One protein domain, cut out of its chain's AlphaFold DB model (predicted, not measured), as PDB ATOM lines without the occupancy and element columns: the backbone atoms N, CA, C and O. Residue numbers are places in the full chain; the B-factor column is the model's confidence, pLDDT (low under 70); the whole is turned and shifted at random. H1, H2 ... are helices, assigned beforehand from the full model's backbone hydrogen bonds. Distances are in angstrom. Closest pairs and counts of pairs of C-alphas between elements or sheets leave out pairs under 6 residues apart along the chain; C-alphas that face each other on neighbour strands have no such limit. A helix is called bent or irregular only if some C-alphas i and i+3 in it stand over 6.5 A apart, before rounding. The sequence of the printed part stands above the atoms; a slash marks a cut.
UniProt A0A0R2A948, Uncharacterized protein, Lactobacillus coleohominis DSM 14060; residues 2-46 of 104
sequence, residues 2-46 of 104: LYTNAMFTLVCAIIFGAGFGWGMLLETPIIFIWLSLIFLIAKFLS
ATOM      1  N   LEU A   2      21.264   7.496 -35.544       76.62
ATOM      2  CA  LEU A   2      20.231   7.768 -36.564       76.62
ATOM      3  C   LEU A   2      19.727   9.227 -36.574       76.62
ATOM      4  O   LEU A   2      19.691   9.850 -37.628       76.62
ATOM      5  N   TYR A   3      19.412   9.796 -35.404       85.06
ATOM      6  CA  TYR A   3      18.964  11.192 -35.295       85.06
ATOM      7  C   TYR A   3      20.032  12.199 -35.729       85.06
ATOM      8  O   TYR A   3      19.729  13.153 -36.434       85.06
ATOM      9  N   THR A   4      21.292  11.966 -35.359       85.25
ATOM     10  CA  THR A   4      22.419  12.814 -35.765       85.25
ATOM     11  C   THR A   4      22.593  12.818 -37.283       85.25
ATOM     12  O   THR A   4      22.747  13.882 -37.873       85.25
ATOM     13  N   ASN A   5      22.498  11.646 -37.919       84.31
ATOM     14  CA  ASN A   5      22.564  11.531 -39.374       84.31
ATOM     15  C   ASN A   5      21.386  12.246 -40.058       84.31
ATOM     16  O   ASN A   5      21.581  12.991 -41.011       84.31
ATOM     17  N   ALA A   6      20.166  12.083 -39.533       87.19
ATOM     18  CA  ALA A   6      18.982  12.749 -40.076       87.19
ATOM     19  C   ALA A   6      19.080  14.284 -39.997       87.19
ATOM     20  O   ALA A   6      18.777  14.972 -40.971       87.19
ATOM     21  N   MET A   7      19.549  14.820 -38.864       91.12
ATOM     22  CA  MET A   7      19.752  16.263 -38.694       91.12
ATOM     23  C   MET A   7      20.836  16.802 -39.630       91.12
ATOM     24  O   MET A   7      20.663  17.867 -40.218       91.12
ATOM     25  N   PHE A   8      21.928  16.056 -39.812       87.31
ATOM     26  CA  PHE A   8      22.990  16.430 -40.743       87.31
ATOM     27  C   PHE A   8      22.473  16.526 -42.185       87.31
ATOM     28  O   PHE A   8      22.662  17.556 -42.834       87.31
ATOM     29  N   THR A   9      21.738  15.512 -42.652       88.25
ATOM     30  CA  THR A   9      21.129  15.514 -43.991       88.25
ATOM     31  C   THR A   9      20.161  16.680 -44.179       88.25
ATOM     32  O   THR A   9      20.175  17.311 -45.233       88.25
ATOM     33  N   LEU A  10      19.359  17.012 -43.160       90.25
ATOM     34  CA  LEU A  10      18.451  18.162 -43.205       90.25
ATOM     35  C   LEU A  10      19.220  19.472 -43.410       90.25
ATOM     36  O   LEU A  10      18.880  20.256 -44.296       90.25
ATOM     37  N   VAL A  11      20.266  19.707 -42.617       90.75
ATOM     38  CA  VAL A  11      21.055  20.945 -42.696       90.75
ATOM     39  C   VAL A  11      21.786  21.042 -44.038       90.75
ATOM     40  O   VAL A  11      21.722  22.084 -44.694       90.75
ATOM     41  N   CYS A  12      22.424  19.962 -44.495       87.38
ATOM     42  CA  CYS A  12      23.113  19.933 -45.787       87.38
ATOM     43  C   CYS A  12      22.159  20.152 -46.968       87.38
ATOM     44  O   CYS A  12      22.501  20.900 -47.883       87.38
ATOM     45  N   ALA A  13      20.957  19.568 -46.933       88.44
ATOM     46  CA  ALA A  13      19.957  19.758 -47.982       88.44
ATOM     47  C   ALA A  13      19.529  21.228 -48.111       88.44
ATOM     48  O   ALA A  13      19.397  21.730 -49.226       88.44
ATOM     49  N   ILE A  14      19.372  21.943 -46.991       89.62
ATOM     50  CA  ILE A  14      19.041  23.376 -47.001       89.62
ATOM     51  C   ILE A  14      20.201  24.198 -47.575       89.62
ATOM     52  O   ILE A  14      19.983  25.028 -48.455       89.62
ATOM     53  N   ILE A  15      21.433  23.964 -47.106       88.44
ATOM     54  CA  ILE A  15      22.613  24.740 -47.528       88.44
ATOM     55  C   ILE A  15      22.880  24.553 -49.023       88.44
ATOM     56  O   ILE A  15      23.035  25.532 -49.756       88.44
ATOM     57  N   PHE A  16      22.915  23.307 -49.492       85.62
ATOM     58  CA  PHE A  16      23.188  23.024 -50.896       85.62
ATOM     59  C   PHE A  16      21.993  23.335 -51.799       85.62
ATOM     60  O   PHE A  16      22.198  23.811 -52.912       85.62
ATOM     61  N   GLY A  17      20.759  23.175 -51.314       89.88
ATOM     62  CA  GLY A  17      19.560  23.626 -52.020       89.88
ATOM     63  C   GLY A  17      19.535  25.145 -52.218       89.88
ATOM     64  O   GLY A  17      19.244  25.613 -53.316       89.88
ATOM     65  N   ALA A  18      19.914  25.921 -51.198       89.19
ATOM     66  CA  ALA A  18      20.036  27.377 -51.304       89.19
ATOM     67  C   ALA A  18      21.218  27.815 -52.191       89.19
ATOM     68  O   ALA A  18      21.136  28.852 -52.845       89.19
ATOM     69  N   GLY A  19      22.307  27.037 -52.224       87.75
ATOM     70  CA  GLY A  19      23.500  27.342 -53.019       87.75
ATOM     71  C   GLY A  19      23.390  26.973 -54.503       87.75
ATOM     72  O   GLY A  19      23.762  27.771 -55.361       87.75
ATOM     73  N   PHE A  20      22.886  25.777 -54.814       84.62
ATOM     74  CA  PHE A  20      22.862  25.208 -56.170       84.62
ATOM     75  C   PHE A  20      21.461  25.177 -56.808       84.62
ATOM     76  O   PHE A  20      21.334  24.879 -58.000       84.62
ATOM     77  N   GLY A  21      20.405  25.498 -56.053       86.50
ATOM     78  CA  GLY A  21      19.031  25.584 -56.553       86.50
ATOM     79  C   GLY A  21      18.557  24.287 -57.215       86.50
ATOM     80  O   GLY A  21      18.767  23.189 -56.702       86.50
ATOM     81  N   TRP A  22      17.948  24.409 -58.398       86.19
ATOM     82  CA  TRP A  22      17.458  23.271 -59.190       86.19
ATOM     83  C   TRP A  22      18.560  22.276 -59.587       86.19
ATOM     84  O   TRP A  22      18.265  21.097 -59.782       86.19
ATOM     85  N   GLY A  23      19.824  22.714 -59.658       84.56
ATOM     86  CA  GLY A  23      20.965  21.847 -59.964       84.56
ATOM     87  C   GLY A  23      21.195  20.752 -58.919       84.56
ATOM     88  O   GLY A  23      21.731  19.698 -59.251       84.56
ATOM     89  N   MET A  24      20.715  20.950 -57.686       87.81
ATOM     90  CA  MET A  24      20.812  19.959 -56.611       87.81
ATOM     91  C   MET A  24      19.989  18.690 -56.896       87.81
ATOM     92  O   MET A  24      20.336  17.598 -56.449       87.81
ATOM     93  N   LEU A  25      18.920  18.790 -57.696       87.75
ATOM     94  CA  LEU A  25      18.086  17.630 -58.042       87.75
ATOM     95  C   LEU A  25      18.863  16.565 -58.828       87.75
ATOM     96  O   LEU A  25      18.605  15.375 -58.651       87.75
ATOM     97  N   LEU A  26      19.842  16.976 -59.642       88.81
ATOM     98  CA  LEU A  26      20.693  16.068 -60.421       88.81
ATOM     99  C   LEU A  26      21.631  15.228 -59.544       88.81
ATOM    100  O   LEU A  26      22.069  14.160 -59.962       88.81
ATOM    101  N   GLU A  27      21.931  15.693 -58.335       87.25
ATOM    102  CA  GLU A  27      22.872  15.050 -57.420       87.25
ATOM    103  C   GLU A  27      22.197  13.980 -56.541       87.25
ATOM    104  O   GLU A  27      22.808  12.963 -56.208       87.25
ATOM    105  N   THR A  28      20.884  14.106 -56.325       86.31
ATOM    106  CA  THR A  28      20.022  13.126 -55.635       86.31
ATOM    107  C   THR A  28      20.250  11.661 -56.055       86.31
ATOM    108  O   THR A  28      20.497  10.831 -55.176       86.31
ATOM    109  N   PRO A  29      20.191  11.279 -57.352       90.25
ATOM    110  CA  PRO A  29      20.424   9.889 -57.750       90.25
ATOM    111  C   PRO A  29      21.860   9.426 -57.471       90.25
ATOM    112  O   PRO A  29      22.075   8.255 -57.159       90.25
ATOM    113  N   ILE A  30      22.835  10.335 -57.540       90.56
ATOM    114  CA  ILE A  30      24.250  10.030 -57.307       90.56
ATOM    115  C   ILE A  30      24.481   9.744 -55.820       90.56
ATOM    116  O   ILE A  30      25.028   8.684 -55.501       90.56
ATOM    117  N   ILE A  31      23.992  10.603 -54.908       88.88
ATOM    118  CA  ILE A  31      24.030  10.322 -53.459       88.88
ATOM    119  C   ILE A  31      23.297   9.026 -53.163       88.88
ATOM    120  O   ILE A  31      23.801   8.213 -52.394       88.88
ATOM    121  N   PHE A  32      22.109   8.824 -53.734       89.94
ATOM    122  CA  PHE A  32      21.302   7.651 -53.424       89.94
ATOM    123  C   PHE A  32      22.052   6.352 -53.737       89.94
ATOM    124  O   PHE A  32      22.092   5.450 -52.896       89.94
ATOM    125  N   ILE A  33      22.701   6.278 -54.904       93.81
ATOM    126  CA  ILE A  33      23.539   5.133 -55.283       93.81
ATOM    127  C   ILE A  33      24.728   5.010 -54.328       93.81
ATOM    128  O   ILE A  33      24.983   3.928 -53.802       93.81
ATOM    129  N   TRP A  34      25.434   6.111 -54.073       88.81
ATOM    130  CA  TRP A  34      26.657   6.099 -53.274       88.81
ATOM    131  C   TRP A  34      26.401   5.705 -51.812       88.81
ATOM    132  O   TRP A  34      27.065   4.822 -51.266       88.81
ATOM    133  N   LEU A  35      25.372   6.286 -51.198       88.75
ATOM    134  CA  LEU A  35      24.954   6.006 -49.828       88.75
ATOM    135  C   LEU A  35      24.409   4.581 -49.682       88.75
ATOM    136  O   LEU A  35      24.749   3.891 -48.719       88.75
ATOM    137  N   SER A  36      23.605   4.116 -50.644       87.44
ATOM    138  CA  SER A  36      23.081   2.743 -50.638       87.44
ATOM    139  C   SER A  36      24.198   1.713 -50.790       87.44
ATOM    140  O   SER A  36      24.169   0.675 -50.130       87.44
ATOM    141  N   LEU A  37      25.213   2.008 -51.606       90.31
ATOM    142  CA  LEU A  37      26.383   1.152 -51.784       90.31
ATOM    143  C   LEU A  37      27.199   1.042 -50.489       90.31
ATOM    144  O   LEU A  37      27.507  -0.067 -50.061       90.31
ATOM    145  N   ILE A  38      27.469   2.161 -49.811       86.06
ATOM    146  CA  ILE A  38      28.171   2.162 -48.516       86.06
ATOM    147  C   ILE A  38      27.358   1.414 -47.450       86.06
ATOM    148  O   ILE A  38      27.918   0.619 -46.694       86.06
ATOM    149  N   PHE A  39      26.037   1.613 -47.411       87.00
ATOM    150  CA  PHE A  39      25.150   0.900 -46.492       87.00
ATOM    151  C   PHE A  39      25.157  -0.616 -46.735       87.00
ATOM    152  O   PHE A  39      25.243  -1.393 -45.785       87.00
ATOM    153  N   LEU A  40      25.111  -1.051 -47.999       87.38
ATOM    154  CA  LEU A  40      25.186  -2.467 -48.357       87.38
ATOM    155  C   LEU A  40      26.545  -3.066 -47.988       87.38
ATOM    156  O   LEU A  40      26.579  -4.134 -47.380       87.38
ATOM    157  N   ILE A  41      27.649  -2.368 -48.274       85.31
ATOM    158  CA  ILE A  41      28.995  -2.808 -47.876       85.31
ATOM    159  C   ILE A  41      29.069  -2.967 -46.357       85.31
ATOM    160  O   ILE A  41      29.474  -4.022 -45.883       85.31
ATOM    161  N   ALA A  42      28.615  -1.975 -45.588       82.50
ATOM    162  CA  ALA A  42      28.610  -2.048 -44.128       82.50
ATOM    163  C   ALA A  42      27.718  -3.182 -43.588       82.50
ATOM    164  O   ALA A  42      28.020  -3.752 -42.545       82.50
ATOM    165  N   LYS A  43      26.636  -3.528 -44.298       81.06
ATOM    166  CA  LYS A  43      25.738  -4.631 -43.930       81.06
ATOM    167  C   LYS A  43      26.342  -6.012 -44.216       81.06
ATOM    168  O   LYS A  43      26.104  -6.937 -43.444       81.06
ATOM    169  N   PHE A  44      27.067  -6.169 -45.327       78.12
ATOM    170  CA  PHE A  44      27.669  -7.448 -45.729       78.12
ATOM    171  C   PHE A  44      29.052  -7.693 -45.107       78.12
ATOM    172  O   PHE A  44      29.440  -8.846 -44.917       78.12
ATOM    173  N   LEU A  45      29.795  -6.640 -44.765       74.62
ATOM    174  CA  LEU A  45      31.080  -6.751 -44.082       74.62
ATOM    175  C   LEU A  45      30.837  -7.061 -42.591       74.62
ATOM    176  O   LEU A  45      30.183  -6.303 -41.882       74.62
ATOM    177  N   SER A  46      31.321  -8.218 -42.129       57.84
ATOM    178  CA  SER A  46      31.007  -8.770 -40.801       57.84
ATOM    179  C   SER A  46      31.346  -7.824 -39.639       57.84
ATOM    180  O   SER A  46      32.392  -7.175 -39.636       57.84
TER     181      SER A  46
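Overview. This is residues 2 to 46 of the 104 residues of an uncharacterized protein of Lactobacillus coleohominis DSM 14060 (UniProt A0A0R2A948). Two helical limbs make a flat, open V: H1 forms one limb, kinks sharply near residue 20, and its last residues with H2 form the other. The printed part has 45 residues with two named helices, H1 then H2, and no named strand; its class is all helix. It is loose, with a radius of gyration of the C-alphas of 12.8 A, and spans 39 by 23 by 8 A.

Along the chain. Find C-alpha 2 at (20.231, 7.768, -36.564), where H1, residues 2 to 26, begins; it measures 25.3 A. H2, residues 28 to 44, measures 24.1 A and ends at C-alpha 44, (27.669, -7.448, -45.729).

Arrangement. Look near residue 20 for H1's kink of 121 degrees; H1 is irregular there, with C-alphas 19 and 22 9.5 A apart. A tight link, Glu 27, joins H1 to H2, and the two meet only through their link. Every O i to N i+4 pair is within hydrogen-bond range in H2; in H1, 16 of 21 are.

Size, cuts and confidence. The C-alphas of Gly 21 and Ser 46 are the two farthest apart, 39.6 A. Residues 2 to 12, 18 to 23 and 26 to 46 stand free. The printed part has no cut; Ser 46 has pLDDT under 70.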